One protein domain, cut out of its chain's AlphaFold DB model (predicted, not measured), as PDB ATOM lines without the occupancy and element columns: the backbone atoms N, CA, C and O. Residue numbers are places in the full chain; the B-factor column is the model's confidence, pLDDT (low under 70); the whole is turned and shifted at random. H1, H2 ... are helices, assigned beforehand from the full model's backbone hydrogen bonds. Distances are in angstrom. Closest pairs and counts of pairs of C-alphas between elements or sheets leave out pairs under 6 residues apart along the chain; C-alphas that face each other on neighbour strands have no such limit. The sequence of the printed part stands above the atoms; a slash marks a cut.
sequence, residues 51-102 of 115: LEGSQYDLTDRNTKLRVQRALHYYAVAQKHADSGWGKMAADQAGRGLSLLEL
ATOM      1  N   LEU A  51     129.635 159.628 166.465       93.50
ATOM      2  CA  LEU A  51     128.519 159.884 167.377       93.50
ATOM      3  C   LEU A  51     128.441 158.847 168.504       93.50
ATOM      4  O   LEU A  51     128.137 159.224 169.632       93.50
ATOM      5  N   GLU A  52     128.743 157.581 168.217       92.00
ATOM      6  CA  GLU A  52     128.745 156.498 169.211       92.00
ATOM      7  C   GLU A  52     130.028 156.469 170.056       92.00
ATOM      8  O   GLU A  52     129.972 156.262 171.266       92.00
ATOM      9  N   GLY A  53     131.190 156.689 169.434       85.31
ATOM     10  CA  GLY A  53     132.495 156.534 170.082       85.31
ATOM     11  C   GLY A  53     132.981 157.750 170.871       85.31
ATOM     12  O   GLY A  53     133.891 157.624 171.690       85.31
ATOM     13  N   SER A  54     132.409 158.936 170.648       87.06
ATOM     14  CA  SER A  54     132.888 160.167 171.288       87.06
ATOM     15  C   SER A  54     132.088 160.512 172.541       87.06
ATOM     16  O   SER A  54     130.870 160.682 172.502       87.06
ATOM     17  N   GLN A  55     132.784 160.752 173.652       89.50
ATOM     18  CA  GLN A  55     132.164 161.271 174.871       89.50
ATOM     19  C   GLN A  55     132.082 162.801 174.827       89.50
ATOM     20  O   GLN A  55     132.903 163.505 175.410       89.50
ATOM     21  N   TYR A  56     131.096 163.339 174.113       91.69
ATOM     22  CA  TYR A  56     130.882 164.786 174.052       91.69
ATOM     23  C   TYR A  56     130.408 165.359 175.393       91.69
ATOM     24  O   TYR A  56     129.565 164.781 176.088       91.69
ATOM     25  N   ASP A  57     130.911 166.541 175.742       93.00
ATOM     26  CA  ASP A  57     130.388 167.292 176.878       93.00
ATOM     27  C   ASP A  57     129.094 168.014 176.478       93.00
ATOM     28  O   ASP A  57     129.095 169.089 175.882       93.00
ATOM     29  N   LEU A  58     127.960 167.395 176.810       92.88
ATOM     30  CA  LEU A  58     126.626 167.932 176.529       92.88
ATOM     31  C   LEU A  58     126.177 169.013 177.527       92.88
ATOM     32  O   LEU A  58     125.061 169.525 177.385       92.88
ATOM     33  N   THR A  59     126.996 169.347 178.531       92.94
ATOM     34  CA  THR A  59     126.742 170.500 179.409       92.94
ATOM     35  C   THR A  59     127.104 171.808 178.707       92.94
ATOM     36  O   THR A  59     126.398 172.807 178.865       92.94
ATOM     37  N   ASP A  60     128.118 171.784 177.832       93.38
ATOM     38  CA  ASP A  60     128.408 172.886 176.924       93.38
ATOM     39  C   ASP A  60     127.305 173.010 175.863       93.38
ATOM     40  O   ASP A  60     127.066 172.119 175.039       93.38
ATOM     41  N   ARG A  61     126.625 174.161 175.856       95.12
ATOM     42  CA  ARG A  61     125.478 174.418 174.974       95.12
ATOM     43  C   ARG A  61     125.844 174.285 173.495       95.12
ATOM     44  O   ARG A  61     125.047 173.757 172.720       95.12
ATOM     45  N   ASN A  62     127.011 174.783 173.092       95.50
ATOM     46  CA  ASN A  62     127.417 174.771 171.687       95.50
ATOM     47  C   ASN A  62     127.711 173.350 171.211       95.50
ATOM     48  O   ASN A  62     127.218 172.946 170.157       95.50
ATOM     49  N   THR A  63     128.450 172.584 172.009       94.31
ATOM     50  CA  THR A  63     128.718 171.164 171.769       94.31
ATOM     51  C   THR A  63     127.410 170.387 171.691       94.31
ATOM     52  O   THR A  63     127.169 169.704 170.695       94.31
ATOM     53  N   LYS A  64     126.497 170.576 172.653       95.94
ATOM     54  CA  LYS A  64     125.169 169.948 172.639       95.94
ATOM     55  C   LYS A  64     124.396 170.237 171.350       95.94
ATOM     56  O   LYS A  64     123.902 169.309 170.714       95.94
ATOM     57  N   LEU A  65     124.303 171.504 170.940       96.94
ATOM     58  CA  LEU A  65     123.583 171.888 169.720       96.94
ATOM     59  C   LEU A  65     124.225 171.302 168.457       96.94
ATOM     60  O   LEU A  65     123.511 170.904 167.535       96.94
ATOM     61  N   ARG A  66     125.560 171.236 168.398       96.19
ATOM     62  CA  ARG A  66     126.284 170.627 167.273       96.19
ATOM     63  C   ARG A  66     126.040 169.124 167.199       96.19
ATOM     64  O   ARG A  66     125.708 168.644 166.120       96.19
ATOM     65  N   VAL A  67     126.109 168.414 168.325       96.44
ATOM     66  CA  VAL A  67     125.813 166.971 168.393       96.44
ATOM     67  C   VAL A  67     124.364 166.691 167.998       96.44
ATOM     68  O   VAL A  67     124.116 165.821 167.171       96.44
ATOM     69  N   GLN A  68     123.399 167.469 168.497       97.12
ATOM     70  CA  GLN A  68     121.988 167.321 168.111       97.12
ATOM     71  C   GLN A  68     121.763 167.537 166.609       97.12
ATOM     72  O   GLN A  68     121.026 166.785 165.973       97.12
ATOM     73  N   ARG A  69     122.421 168.538 166.015       97.38
ATOM     74  CA  ARG A  69     122.359 168.767 164.564       97.38
ATOM     75  C   ARG A  69     123.052 167.654 163.777       97.38
ATOM     76  O   ARG A  69     122.529 167.245 162.747       97.38
ATOM     77  N   ALA A  70     124.186 167.145 164.254       97.06
ATOM     78  CA  ALA A  70     124.875 166.016 163.637       97.06
ATOM     79  C   ALA A  70     124.018 164.739 163.669       97.06
ATOM     80  O   ALA A  70     123.918 164.060 162.652       97.06
ATOM     81  N   LEU A  71     123.315 164.471 164.777       97.25
ATOM     82  CA  LEU A  71     122.337 163.380 164.888       97.25
ATOM     83  C   LEU A  71     121.174 163.542 163.904       97.25
ATOM     84  O   LEU A  71     120.762 162.577 163.266       97.25
ATOM     85  N   HIS A  72     120.663 164.765 163.739       97.75
ATOM     86  CA  HIS A  72     119.639 165.041 162.731       97.75
ATOM     87  C   HIS A  72     120.147 164.724 161.315       97.75
ATOM     88  O   HIS A  72     119.468 164.035 160.555       97.75
ATOM     89  N   TYR A  73     121.352 165.185 160.967       97.69
ATOM     90  CA  TYR A  73     121.964 164.879 159.675       97.69
ATOM     91  C   TYR A  73     122.202 163.382 159.474       97.69
ATOM     92  O   TYR A  73     121.929 162.879 158.387       97.69
ATOM     93  N   TYR A  74     122.627 162.667 160.516       97.38
ATOM     94  CA  TYR A  74     122.771 161.214 160.493       97.38
ATOM     95  C   TYR A  74     121.440 160.517 160.179       97.38
ATOM     96  O   TYR A  74     121.376 159.708 159.257       97.38
ATOM     97  N   ALA A  75     120.352 160.896 160.858       97.50
ATOM     98  CA  ALA A  75     119.031 160.308 160.629       97.50
ATOM     99  C   ALA A  75     118.503 160.565 159.205       97.50
ATOM    100  O   ALA A  75     117.903 159.684 158.590       97.50
ATOM    101  N   VAL A  76     118.717 161.768 158.660       96.81
ATOM    102  CA  VAL A  76     118.341 162.087 157.270       96.81
ATOM    103  C   VAL A  76     119.202 161.301 156.279       96.81
ATOM    104  O   VAL A  76     118.678 160.740 155.318       96.81
ATOM    105  N   ALA A  77     120.509 161.230 156.520       95.81
ATOM    106  CA  ALA A  77     121.436 160.489 155.677       95.81
ATOM    107  C   ALA A  77     121.113 158.988 155.653       95.81
ATOM    108  O   ALA A  77     121.171 158.373 154.590       95.81
ATOM    109  N   GLN A  78     120.700 158.417 156.787       94.88
ATOM    110  CA  GLN A  78     120.275 157.024 156.879       94.88
ATOM    111  C   GLN A  78     119.019 156.772 156.038       94.88
ATOM    112  O   GLN A  78     119.034 155.888 155.191       94.88
ATOM    113  N   LYS A  79     117.999 157.636 156.133       95.81
ATOM    114  CA  LYS A  79     116.802 157.549 155.273       95.81
ATOM    115  C   LYS A  79     117.138 157.612 153.782       95.81
ATOM    116  O   LYS A  79     116.547 156.883 152.986       95.81
ATOM    117  N   HIS A  80     118.075 158.477 153.389       93.81
ATOM    118  CA  HIS A  80     118.550 158.532 152.007       93.81
ATOM    119  C   HIS A  80     119.283 157.247 151.606       93.81
ATOM    120  O   HIS A  80     119.052 156.749 150.508       93.81
ATOM    121  N   ALA A  81     120.126 156.688 152.478       92.75
ATOM    122  CA  ALA A  81     120.834 155.439 152.210       92.75
ATOM    123  C   ALA A  81     119.855 154.265 152.045       92.75
ATOM    124  O   ALA A  81     119.963 153.522 151.069       92.75
ATOM    125  N   ASP A  82     118.859 154.169 152.929       92.06
ATOM    126  CA  ASP A  82     117.797 153.155 152.890       92.06
ATOM    127  C   ASP A  82     116.939 153.271 151.617       92.06
ATOM    128  O   ASP A  82     116.456 152.274 151.087       92.06
ATOM    129  N   SER A  83     116.797 154.488 151.081       92.31
ATOM    130  CA  SER A  83     116.092 154.769 149.819       92.31
ATOM    131  C   SER A  83     116.968 154.582 148.568       92.31
ATOM    132  O   SER A  83     116.538 154.895 147.459       92.31
ATOM    133  N   GLY A  84     118.217 154.124 148.722       90.12
ATOM    134  CA  GLY A  84     119.172 153.949 147.621       90.12
ATOM    135  C   GLY A  84     119.803 155.249 147.105       90.12
ATOM    136  O   GLY A  84     120.520 155.246 146.106       90.12
ATOM    137  N   TRP A  85     119.582 156.379 147.777       93.38
ATOM    138  CA  TRP A  85     120.090 157.699 147.395       93.38
ATOM    139  C   TRP A  85     121.496 157.944 147.957       93.38
ATOM    140  O   TRP A  85     121.726 158.877 148.731       93.38
ATOM    141  N   GLY A  86     122.457 157.110 147.549       92.12
ATOM    142  CA  GLY A  86     123.812 157.075 148.117       92.12
ATOM    143  C   GLY A  86     124.532 158.430 148.140       92.12
ATOM    144  O   GLY A  86     125.086 158.807 149.169       92.12
ATOM    145  N   LYS A  87     124.461 159.213 147.053       93.94
ATOM    146  CA  LYS A  87     125.066 160.557 146.995       93.94
ATOM    147  C   LYS A  87     124.445 161.518 148.015       93.94
ATOM    148  O   LYS A  87     125.162 162.175 148.759       93.94
ATOM    149  N   MET A  88     123.112 161.563 148.095       94.38
ATOM    150  CA  MET A  88     122.422 162.432 149.055       94.38
ATOM    151  C   MET A  88     122.652 161.985 150.501       94.38
ATOM    152  O   MET A  88     122.662 162.816 151.408       94.38
ATOM    153  N   ALA A  89     122.827 160.685 150.735       95.56
ATOM    154  CA  ALA A  89     123.216 160.160 152.035       95.56
ATOM    155  C   ALA A  89     124.636 160.608 152.419       95.56
ATOM    156  O   ALA A  89     124.826 161.129 153.517       95.56
ATOM    157  N   ALA A  90     125.601 160.490 151.503       94.25
ATOM    158  CA  ALA A  90     126.972 160.959 151.706       94.25
ATOM    159  C   ALA A  90     127.025 162.470 151.992       94.25
ATOM    160  O   ALA A  90     127.624 162.887 152.982       94.25
ATOM    161  N   ASP A  91     126.315 163.284 151.204       97.00
ATOM    162  CA  ASP A  91     126.278 164.742 151.375       97.00
ATOM    163  C   ASP A  91     125.712 165.151 152.747       97.00
ATOM    164  O   ASP A  91     126.239 166.047 153.414       97.00
ATOM    165  N   GLN A  92     124.631 164.501 153.192       97.19
ATOM    166  CA  GLN A  92     124.031 164.779 154.500       97.19
ATOM    167  C   GLN A  92     124.937 164.304 155.642       97.19
ATOM    168  O   GLN A  92     125.126 165.032 156.619       97.19
ATOM    169  N   ALA A  93     125.563 163.134 155.505       96.44
ATOM    170  CA  ALA A  93     126.519 162.634 156.487       96.44
ATOM    171  C   ALA A  93     127.763 163.535 156.594       96.44
ATOM    172  O   ALA A  93     128.192 163.863 157.702       96.44
ATOM    173  N   GLY A  94     128.285 164.030 155.469       97.12
ATOM    174  CA  GLY A  94     129.397 164.983 155.436       97.12
ATOM    175  C   GLY A  94     129.081 166.283 156.181       97.12
ATOM    176  O   GLY A  94     129.899 166.778 156.960       97.12
ATOM    177  N   ARG A  95     127.853 166.807 156.045       97.06
ATOM    178  CA  ARG A  95     127.392 167.963 156.840       97.06
ATOM    179  C   ARG A  95     127.395 167.656 158.335       97.06
ATOM    180  O   ARG A  95     127.862 168.485 159.117       97.06
ATOM    181  N   GLY A  96     126.920 166.477 158.734       96.38
ATOM    182  CA  GLY A  96     126.961 166.028 160.128       96.38
ATOM    183  C   GLY A  96     128.386 165.929 160.678       96.38
ATOM    184  O   GLY A  96     128.657 166.453 161.758       96.38
ATOM    185  N   LEU A  97     129.307 165.336 159.912       96.50
ATOM    186  CA  LEU A  97     130.722 165.207 160.279       96.50
ATOM    187  C   LEU A  97     131.383 166.566 160.479       96.50
ATOM    188  O   LEU A  97     132.031 166.782 161.505       96.50
ATOM    189  N   SER A  98     131.138 167.503 159.558       96.50
ATOM    190  CA  SER A  98     131.725 168.842 159.626       96.50
ATOM    191  C   SER A  98     131.436 169.531 160.963       96.50
ATOM    192  O   SER A  98     132.326 170.159 161.525       96.50
ATOM    193  N   LEU A  99     130.236 169.344 161.534       95.38
ATOM    194  CA  LEU A  99     129.843 169.925 162.822       95.38
ATOM    195  C   LEU A  99     130.642 169.364 163.999       95.38
ATOM    196  O   LEU A  99     130.942 170.107 164.936       95.38
ATOM    197  N   LEU A 100     130.957 168.070 163.952       93.38
ATOM    198  CA  LEU A 100     131.720 167.367 164.985       93.38
ATOM    199  C   LEU A 100     133.232 167.612 164.857       93.38
ATOM    200  O   LEU A 100     133.978 167.341 165.794       93.38
ATOM    201  N   GLU A 101     133.684 168.125 163.712       92.62
ATOM    202  CA  GLU A 101     135.087 168.460 163.413       92.62
ATOM    203  C   GLU A 101     135.415 169.934 163.622       92.62
ATOM    204  O   GLU A 101     136.582 170.332 163.596       92.62
ATOM    205  N   LEU A 102     134.397 170.759 163.872       90.81
ATOM    206  CA  LEU A 102     134.604 172.165 164.171       90.81
ATOM    207  C   LEU A 102     135.474 172.343 165.416       90.81
ATOM    208  O   LEU A 102     135.308 171.681 166.444       90.81
TER     209      LEU A 102
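This is residues 51 to 102 of the 115 residues of an uncharacterized protein of Paraglaciecola agarilytica NO2 (UniProt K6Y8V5). This is a helical hairpin: two helices, H1 and the shorter H2, side by side and running opposite ways. Before them residues 51 to 60, with no named element, run to one end of the rod and turn there into H1. The printed part has 52 residues with two named helices and no named strand; the class is all helix. It is only just compact, close to loose, with a radius of gyration of the C-alphas of 11.6 A, and spans 36 by 16 by 16 A.

H1, residues 61 to 82, begins at C-alpha 61 (125.478, 174.418, 174.974) and is 31.6 A long. H2, residues 86 to 101, is 22.2 A long and ends at C-alpha 101 (135.087, 168.460, 163.413).

H1 and H2 touch and form a hairpin, opposite ways at a shallow tilt of 13 degrees. Their closest C-alphas, of Ala 77 and Ala 89, are 4.1 A apart. Every O i to N i+4 pair is within hydrogen-bond range in H1, and 11 of 12 in H2.

The C-alphas farthest apart, of Thr 59 and Gly 84, are 36.6 A apart. The link from H1 to H2 is tight. The printed part has no cut, and no printed residue is under 70 in pLDDT.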